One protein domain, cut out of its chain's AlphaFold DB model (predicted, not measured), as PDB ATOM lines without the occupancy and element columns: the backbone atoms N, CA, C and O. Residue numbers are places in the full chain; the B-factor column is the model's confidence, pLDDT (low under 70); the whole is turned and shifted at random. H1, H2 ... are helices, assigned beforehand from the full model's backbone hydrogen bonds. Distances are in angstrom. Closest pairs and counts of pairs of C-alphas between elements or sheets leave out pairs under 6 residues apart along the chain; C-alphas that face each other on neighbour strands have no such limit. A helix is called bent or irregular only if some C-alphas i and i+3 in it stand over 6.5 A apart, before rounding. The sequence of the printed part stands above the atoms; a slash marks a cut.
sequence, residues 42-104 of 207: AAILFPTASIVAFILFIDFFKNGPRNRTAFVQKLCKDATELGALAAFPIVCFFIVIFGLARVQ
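AT A GLANCE: This is residues 42 to 104 of the 207 residues of an uncharacterized protein of Toxocara canis (UniProt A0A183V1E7). An open three-sided frame: H1 is one long side, arm H2a of the bent helix H2 the short side, and arm H2b folds back as the other long side. The 63 printed residues hold two named helices, H1 then H2, and no named strand; the class is all helix. The whole is loose, radius of gyration of the C-alphas 14.0 A, spanning 41 by 27 by 14 A.

IN THESE COORDINATES: H1, residues 42 to 62, runs 29.6 A from C-alpha 42 at (152.007, 189.326, 189.534). H2, residues 70 to 104, was assigned as one helix by its hydrogen bonds but is bent: C-alphas 81 and 84 are 9.4 A apart. H2a is residues 70 to 81, 16.5 A; H2b, residues 84 to 104, runs 31.3 A to C-alpha 104 at (142.942, 190.713, 191.477).

HOW THE PARTS SIT: H1, with residues 56 to 60 alone, only just touches H2a at residue 72, with 3 pairs of C-alphas within 8 A, about perpendicular at 76 degrees; the closest C-alphas, Phe 60 and Val 72, are 6.9 A apart. H2a and H2b are close but not clearly touching, C-alphas of Ala 79 and Ala 86 closest at 5.5 A, at a steep tilt of 62 degrees, opposite ways. H1 and H2b are apart. Every O i to N i+4 pair is within hydrogen-bond range in H2a, 16 of 17 in H1 and 14 of 17 in H2b.

THE WHOLE: The farthest C-alphas, Arg 66 and Val 103, are 41.2 A apart. The printed part has no cut, the H1 to H2 link is short, and no printed residue is under 70 in pLDDT.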
ATOM      1  N   ALA A  42     152.714 189.352 190.813       72.25
ATOM      2  CA  ALA A  42     152.007 189.326 189.534       72.25
ATOM      3  C   ALA A  42     152.550 190.385 188.560       72.25
ATOM      4  O   ALA A  42     152.697 190.112 187.372       72.25
ATOM      5  N   ALA A  43     152.914 191.563 189.073       70.75
ATOM      6  CA  ALA A  43     153.499 192.651 188.303       70.75
ATOM      7  C   ALA A  43     154.831 192.291 187.635       70.75
ATOM      8  O   ALA A  43     155.149 192.850 186.591       70.75
ATOM      9  N   ILE A  44     155.595 191.369 188.225       77.50
ATOM     10  CA  ILE A  44     156.876 190.887 187.696       77.50
ATOM     11  C   ILE A  44     156.655 189.648 186.826       77.50
ATOM     12  O   ILE A  44     157.157 189.566 185.706       77.50
ATOM     13  N   LEU A  45     155.880 188.681 187.318       76.94
ATOM     14  CA  LEU A  45     155.663 187.409 186.630       76.94
ATOM     15  C   LEU A  45     154.933 187.594 185.301       76.94
ATOM     16  O   LEU A  45     155.314 186.967 184.319       76.94
ATOM     17  N   PHE A  46     153.932 188.475 185.246       75.00
ATOM     18  CA  PHE A  46     153.144 188.703 184.038       75.00
ATOM     19  C   PHE A  46     153.986 189.194 182.845       75.00
ATOM     20  O   PHE A  46     153.994 188.501 181.828       75.00
ATOM     21  N   PRO A  47     154.744 190.310 182.929       76.75
ATOM     22  CA  PRO A  47     155.571 190.754 181.807       76.75
ATOM     23  C   PRO A  47     156.667 189.745 181.459       76.75
ATOM     24  O   PRO A  47     156.931 189.521 180.280       76.75
ATOM     25  N   THR A  48     157.261 189.080 182.454       80.19
ATOM     26  CA  THR A  48     158.286 188.054 182.207       80.19
ATOM     27  C   THR A  48     157.705 186.881 181.415       80.19
ATOM     28  O   THR A  48     158.272 186.471 180.403       80.19
ATOM     29  N   ALA A  49     156.528 186.390 181.811       81.06
ATOM     30  CA  ALA A  49     155.812 185.344 181.092       81.06
ATOM     31  C   ALA A  49     155.398 185.796 179.683       81.06
ATOM     32  O   ALA A  49     155.518 185.017 178.741       81.06
ATOM     33  N   SER A  50     154.969 187.053 179.509       77.81
ATOM     34  CA  SER A  50     154.652 187.609 178.187       77.81
ATOM     35  C   SER A  50     155.869 187.645 177.260       77.81
ATOM     36  O   SER A  50     155.739 187.294 176.091       77.81
ATOM     37  N   ILE A  51     157.053 188.010 177.764       85.88
ATOM     38  CA  ILE A  51     158.298 188.010 176.977       85.88
ATOM     39  C   ILE A  51     158.653 186.587 176.543       85.88
ATOM     40  O   ILE A  51     158.923 186.355 175.367       85.88
ATOM     41  N   VAL A  52     158.608 185.624 177.469       83.94
ATOM     42  CA  VAL A  52     158.879 184.214 177.153       83.94
ATOM     43  C   VAL A  52     157.889 183.698 176.108       83.94
ATOM     44  O   VAL A  52     158.306 183.133 175.099       83.94
ATOM     45  N   ALA A  53     156.591 183.947 176.296       82.00
ATOM     46  CA  ALA A  53     155.561 183.556 175.337       82.00
ATOM     47  C   ALA A  53     155.785 184.197 173.958       82.00
ATOM     48  O   ALA A  53     155.638 183.526 172.941       82.00
ATOM     49  N   PHE A  54     156.195 185.466 173.912       83.94
ATOM     50  CA  PHE A  54     156.493 186.172 172.669       83.94
ATOM     51  C   PHE A  54     157.703 185.584 171.931       83.94
ATOM     52  O   PHE A  54     157.653 185.413 170.714       83.94
ATOM     53  N   ILE A  55     158.765 185.204 172.649       84.81
ATOM     54  CA  ILE A  55     159.933 184.528 172.061       84.81
ATOM     55  C   ILE A  55     159.520 183.184 171.450       84.81
ATOM     56  O   ILE A  55     159.864 182.901 170.303       84.81
ATOM     57  N   LEU A  56     158.740 182.381 172.183       82.75
ATOM     58  CA  LEU A  56     158.227 181.100 171.685       82.75
ATOM     59  C   LEU A  56     157.300 181.287 170.474       82.75
ATOM     60  O   LEU A  56     157.334 180.493 169.537       82.75
ATOM     61  N   PHE A  57     156.503 182.357 170.464       82.25
ATOM     62  CA  PHE A  57     155.639 182.712 169.341       82.25
ATOM     63  C   PHE A  57     156.454 183.062 168.089       82.25
ATOM     64  O   PHE A  57     156.164 182.561 167.003       82.25
ATOM     65  N   ILE A  58     157.516 183.865 168.228       83.81
ATOM     66  CA  ILE A  58     158.436 184.164 167.121       83.81
ATOM     67  C   ILE A  58     159.100 182.885 166.606       83.81
ATOM     68  O   ILE A  58     159.156 182.687 165.393       83.81
ATOM     69  N   ASP A  59     159.577 182.022 167.502       81.06
ATOM     70  CA  ASP A  59     160.212 180.750 167.145       81.06
ATOM     71  C   ASP A  59     159.259 179.849 166.342       81.06
ATOM     72  O   ASP A  59     159.637 179.293 165.314       81.06
ATOM     73  N   PHE A  60     157.987 179.778 166.736       80.19
ATOM     74  CA  PHE A  60     156.979 178.996 166.025       80.19
ATOM     75  C   PHE A  60     156.709 179.494 164.592       80.19
ATOM     76  O   PHE A  60     156.593 178.670 163.676       80.19
ATOM     77  N   PHE A  61     156.608 180.816 164.398       78.69
ATOM     78  CA  PHE A  61     156.257 181.425 163.106       78.69
ATOM     79  C   PHE A  61     157.446 181.625 162.163       78.69
ATOM     80  O   PHE A  61     157.280 181.492 160.952       78.69
ATOM     81  N   LYS A  62     158.633 181.966 162.681       79.56
ATOM     82  CA  LYS A  62     159.815 182.234 161.844       79.56
ATOM     83  C   LYS A  62     160.620 180.983 161.513       79.56
ATOM     84  O   LYS A  62     161.229 180.944 160.447       79.56
ATOM     85  N   ASN A  63     160.640 179.980 162.393       80.25
ATOM     86  CA  ASN A  63     161.468 178.795 162.196       80.25
ATOM     87  C   ASN A  63     160.656 177.612 161.656       80.25
ATOM     88  O   ASN A  63     159.556 177.295 162.120       80.25
ATOM     89  N   GLY A  64     161.238 176.923 160.671       76.00
ATOM     90  CA  GLY A  64     160.685 175.680 160.140       76.00
ATOM     91  C   GLY A  64     160.626 174.580 161.212       76.00
ATOM     92  O   GLY A  64     161.398 174.623 162.171       76.00
ATOM     93  N   PRO A  65     159.768 173.553 161.057       72.00
ATOM     94  CA  PRO A  65     159.466 172.574 162.108       72.00
ATOM     95  C   PRO A  65     160.684 171.902 162.764       72.00
ATOM     96  O   PRO A  65     160.656 171.641 163.960       72.00
ATOM     97  N   ARG A  66     161.761 171.662 162.000       71.06
ATOM     98  CA  ARG A  66     163.020 171.060 162.484       71.06
ATOM     99  C   ARG A  66     163.973 172.031 163.188       71.06
ATOM    100  O   ARG A  66     164.857 171.567 163.899       71.06
ATOM    101  N   ASN A  67     163.815 173.338 162.984       80.19
ATOM    102  CA  ASN A  67     164.720 174.373 163.499       80.19
ATOM    103  C   ASN A  67     164.130 175.155 164.686       80.19
ATOM    104  O   ASN A  67     164.739 176.104 165.166       80.19
ATOM    105  N   ARG A  68     162.928 174.774 165.134       81.12
ATOM    106  CA  ARG A  68     162.283 175.311 166.339       81.12
ATOM    107  C   ARG A  68     163.006 174.837 167.593       81.12
ATOM    108  O   ARG A  68     163.613 173.767 167.593       81.12
ATOM    109  N   THR A  69     162.872 175.574 168.686       82.50
ATOM    110  CA  THR A  69     163.334 175.141 170.009       82.50
ATOM    111  C   THR A  69     162.725 173.788 170.400       82.50
ATOM    112  O   THR A  69     161.568 173.489 170.088       82.50
ATOM    113  N   ALA A  70     163.494 172.960 171.119       81.44
ATOM    114  CA  ALA A  70     163.076 171.609 171.519       81.44
ATOM    115  C   ALA A  70     161.732 171.595 172.277       81.44
ATOM    116  O   ALA A  70     160.941 170.664 172.144       81.44
ATOM    117  N   PHE A  71     161.447 172.663 173.028       79.88
ATOM    118  CA  PHE A  71     160.182 172.843 173.731       79.88
ATOM    119  C   PHE A  71     158.996 173.055 172.777       79.88
ATOM    120  O   PHE A  71     157.984 172.374 172.911       79.88
ATOM    121  N   VAL A  72     159.124 173.941 171.780       78.69
ATOM    122  CA  VAL A  72     158.066 174.184 170.782       78.69
ATOM    123  C   VAL A  72     157.824 172.942 169.926       78.69
ATOM    124  O   VAL A  72     156.677 172.605 169.651       78.69
ATOM    125  N   GLN A  73     158.881 172.214 169.550       80.06
ATOM    126  CA  GLN A  73     158.738 170.948 168.821       80.06
ATOM    127  C   GLN A  73     157.940 169.918 169.624       80.06
ATOM    128  O   GLN A  73     157.036 169.284 169.077       80.06
ATOM    129  N   LYS A  74     158.234 169.791 170.925       82.25
ATOM    130  CA  LYS A  74     157.491 168.914 171.830       82.25
ATOM    131  C   LYS A  74     156.026 169.341 171.944       82.25
ATOM    132  O   LYS A  74     155.156 168.513 171.728       82.25
ATOM    133  N   LEU A  75     155.750 170.632 172.150       79.00
ATOM    134  CA  LEU A  75     154.382 171.163 172.189       79.00
ATOM    135  C   LEU A  75     153.597 170.873 170.902       79.00
ATOM    136  O   LEU A  75     152.430 170.502 170.969       79.00
ATOM    137  N   CYS A  76     154.218 171.029 169.728       77.12
ATOM    138  CA  CYS A  76     153.570 170.711 168.455       77.12
ATOM    139  C   CYS A  76     153.290 169.214 168.308       77.12
ATOM    140  O   CYS A  76     152.232 168.845 167.803       77.12
ATOM    141  N   LYS A  77     154.228 168.361 168.732       81.81
ATOM    142  CA  LYS A  77     154.059 166.907 168.698       81.81
ATOM    143  C   LYS A  77     152.926 166.477 169.631       81.81
ATOM    144  O   LYS A  77     151.997 165.825 169.169       81.81
ATOM    145  N   ASP A  78     152.947 166.950 170.874       79.56
ATOM    146  CA  ASP A  78     151.916 166.681 171.878       79.56
ATOM    147  C   ASP A  78     150.539 167.175 171.390       79.56
ATOM    148  O   ASP A  78     149.546 166.458 171.482       79.56
ATOM    149  N   ALA A  79     150.465 168.366 170.783       77.69
ATOM    150  CA  ALA A  79     149.226 168.890 170.205       77.69
ATOM    151  C   ALA A  79     148.721 168.064 169.008       77.69
ATOM    152  O   ALA A  79     147.513 167.917 168.831       77.69
ATOM    153  N   THR A  80     149.627 167.513 168.195       80.62
ATOM    154  CA  THR A  80     149.265 166.643 167.064       80.62
ATOM    155  C   THR A  80     148.749 165.289 167.554       80.62
ATOM    156  O   THR A  80     147.791 164.768 166.994       80.62
ATOM    157  N   GLU A  81     149.340 164.743 168.621       82.31
ATOM    158  CA  GLU A  81     148.904 163.490 169.250       82.31
ATOM    159  C   GLU A  81     147.555 163.639 169.976       82.31
ATOM    160  O   GLU A  81     146.729 162.729 169.940       82.31
ATOM    161  N   LEU A  82     147.302 164.795 170.597       78.38
ATOM    162  CA  LEU A  82     146.070 165.079 171.343       78.38
ATOM    163  C   LEU A  82     144.911 165.584 170.464       78.38
ATOM    164  O   LEU A  82     143.746 165.492 170.863       78.38
ATOM    165  N   GLY A  83     145.195 166.144 169.286       78.56
ATOM    166  CA  GLY A  83     144.180 166.688 168.384       78.56
ATOM    167  C   GLY A  83     143.275 167.721 169.071       78.56
ATOM    168  O   GLY A  83     143.745 168.644 169.735       78.56
ATOM    169  N   ALA A  84     141.953 167.560 168.952       74.06
ATOM    170  CA  ALA A  84     140.977 168.477 169.553       74.06
ATOM    171  C   ALA A  84     141.029 168.519 171.096       74.06
ATOM    172  O   ALA A  84     140.675 169.537 171.692       74.06
ATOM    173  N   LEU A  85     141.519 167.462 171.757       78.19
ATOM    174  CA  LEU A  85     141.653 167.429 173.218       78.19
ATOM    175  C   LEU A  85     142.745 168.379 173.727       78.19
ATOM    176  O   LEU A  85     142.690 168.783 174.886       78.19
ATOM    177  N   ALA A  86     143.678 168.811 172.870       77.88
ATOM    178  CA  ALA A  86     144.668 169.831 173.217       77.88
ATOM    179  C   ALA A  86     144.027 171.203 173.504       77.88
ATOM    180  O   ALA A  86     144.596 172.007 174.242       77.88
ATOM    181  N   ALA A  87     142.828 171.475 172.970       76.00
ATOM    182  CA  ALA A  87     142.123 172.735 173.201       76.00
ATOM    183  C   ALA A  87     141.576 172.852 174.635       76.00
ATOM    184  O   ALA A  87     141.553 173.949 175.191       76.00
ATOM    185  N   PHE A  88     141.180 171.740 175.259       75.69
ATOM    186  CA  PHE A  88     140.613 171.731 176.610       75.69
ATOM    187  C   PHE A  88     141.546 172.337 177.680       75.69
ATOM    188  O   PHE A  88     141.133 173.298 178.333       75.69
ATOM    189  N   PRO A  89     142.811 171.889 177.848       77.31
ATOM    190  CA  PRO A  89     143.712 172.479 178.837       77.31
ATOM    191  C   PRO A  89     144.036 173.945 178.531       77.31
ATOM    192  O   PRO A  89     144.199 174.732 179.461       77.31
ATOM    193  N   ILE A  90     144.073 174.339 177.252       80.00
ATOM    194  CA  ILE A  90     144.290 175.734 176.843       80.00
ATOM    195  C   ILE A  90     143.117 176.608 177.299       80.00
ATOM    196  O   ILE A  90     143.322 177.644 177.928       80.00
ATOM    197  N   VAL A  91     141.882 176.180 177.032       80.94
ATOM    198  CA  VAL A  91     140.677 176.901 177.458       80.94
ATOM    199  C   VAL A  91     140.602 176.978 178.985       80.94
ATOM    200  O   VAL A  91     140.401 178.064 179.526       80.94
ATOM    201  N   CYS A  92     140.845 175.871 179.693       78.69
ATOM    202  CA  CYS A  92     140.903 175.861 181.157       78.69
ATOM    203  C   CYS A  92     141.961 176.831 181.699       78.69
ATOM    204  O   CYS A  92     141.689 177.576 182.639       78.69
ATOM    205  N   PHE A  93     143.145 176.868 181.087       79.56
ATOM    206  CA  PHE A  93     144.212 177.788 181.464       79.56
ATOM    207  C   PHE A  93     143.784 179.252 181.318       79.56
ATOM    208  O   PHE A  93     143.969 180.040 182.246       79.56
ATOM    209  N   PHE A  94     143.141 179.615 180.202       82.25
ATOM    210  CA  PHE A  94     142.604 180.965 180.025       82.25
ATOM    211  C   PHE A  94     141.517 181.291 181.049       82.25
ATOM    212  O   PHE A  94     141.567 182.367 181.640       82.25
ATOM    213  N   ILE A  95     140.582 180.375 181.320       79.38
ATOM    214  CA  ILE A  95     139.544 180.572 182.345       79.38
ATOM    215  C   ILE A  95     140.182 180.869 183.708       79.38
ATOM    216  O   ILE A  95     139.782 181.825 184.373       79.38
ATOM    217  N   VAL A  96     141.205 180.106 184.103       78.38
ATOM    218  CA  VAL A  96     141.930 180.327 185.363       78.38
ATOM    219  C   VAL A  96     142.622 181.690 185.368       78.38
ATOM    220  O   VAL A  96     142.484 182.433 186.338       78.38
ATOM    221  N   ILE A  97     143.312 182.067 184.288       80.00
ATOM    222  CA  ILE A  97     143.967 183.381 184.184       80.00
ATOM    223  C   ILE A  97     142.950 184.517 184.284       80.00
ATOM    224  O   ILE A  97     143.160 185.451 185.055       80.00
ATOM    225  N   PHE A  98     141.852 184.454 183.528       81.00
ATOM    226  CA  PHE A  98     140.818 185.487 183.549       81.00
ATOM    227  C   PHE A  98     140.132 185.566 184.915       81.00
ATOM    228  O   PHE A  98     139.901 186.671 185.410       81.00
ATOM    229  N   GLY A  99     139.870 184.425 185.556       75.31
ATOM    230  CA  GLY A  99     139.337 184.362 186.915       75.31
ATOM    231  C   GLY A  99     140.266 185.030 187.929       75.31
ATOM    232  O   GLY A  99     139.846 185.928 188.659       75.31
ATOM    233  N   LEU A 100     141.553 184.674 187.922       77.19
ATOM    234  CA  LEU A 100     142.556 185.282 188.802       77.19
ATOM    235  C   LEU A 100     142.720 186.783 188.533       77.19
ATOM    236  O   LEU A 100     142.735 187.578 189.473       77.19
ATOM    237  N   ALA A 101     142.779 187.191 187.264       76.94
ATOM    238  CA  ALA A 101     142.853 188.596 186.882       76.94
ATOM    239  C   ALA A 101     141.615 189.372 187.352       76.94
ATOM    240  O   ALA A 101     141.729 190.511 187.809       76.94
ATOM    241  N   ARG A 102     140.423 188.770 187.277       79.50
ATOM    242  CA  ARG A 102     139.185 189.377 187.772       79.50
ATOM    243  C   ARG A 102     139.234 189.581 189.284       79.50
ATOM    244  O   ARG A 102     139.000 190.702 189.727       79.50
ATOM    245  N   VAL A 103     139.593 188.547 190.046       76.12
ATOM    246  CA  VAL A 103     139.727 188.621 191.512       76.12
ATOM    247  C   VAL A 103     140.765 189.672 191.911       76.12
ATOM    248  O   VAL A 103     140.524 190.493 192.793       76.12
ATOM    249  N   GLN A 104     141.902 189.722 191.214       77.44
ATOM    250  CA  GLN A 104     142.942 190.713 191.477       77.44
ATOM    251  C   GLN A 104     142.478 192.147 191.189       77.44
ATOM    252  O   GLN A 104     142.830 193.047 191.945       77.44
TER     253      GLN A 104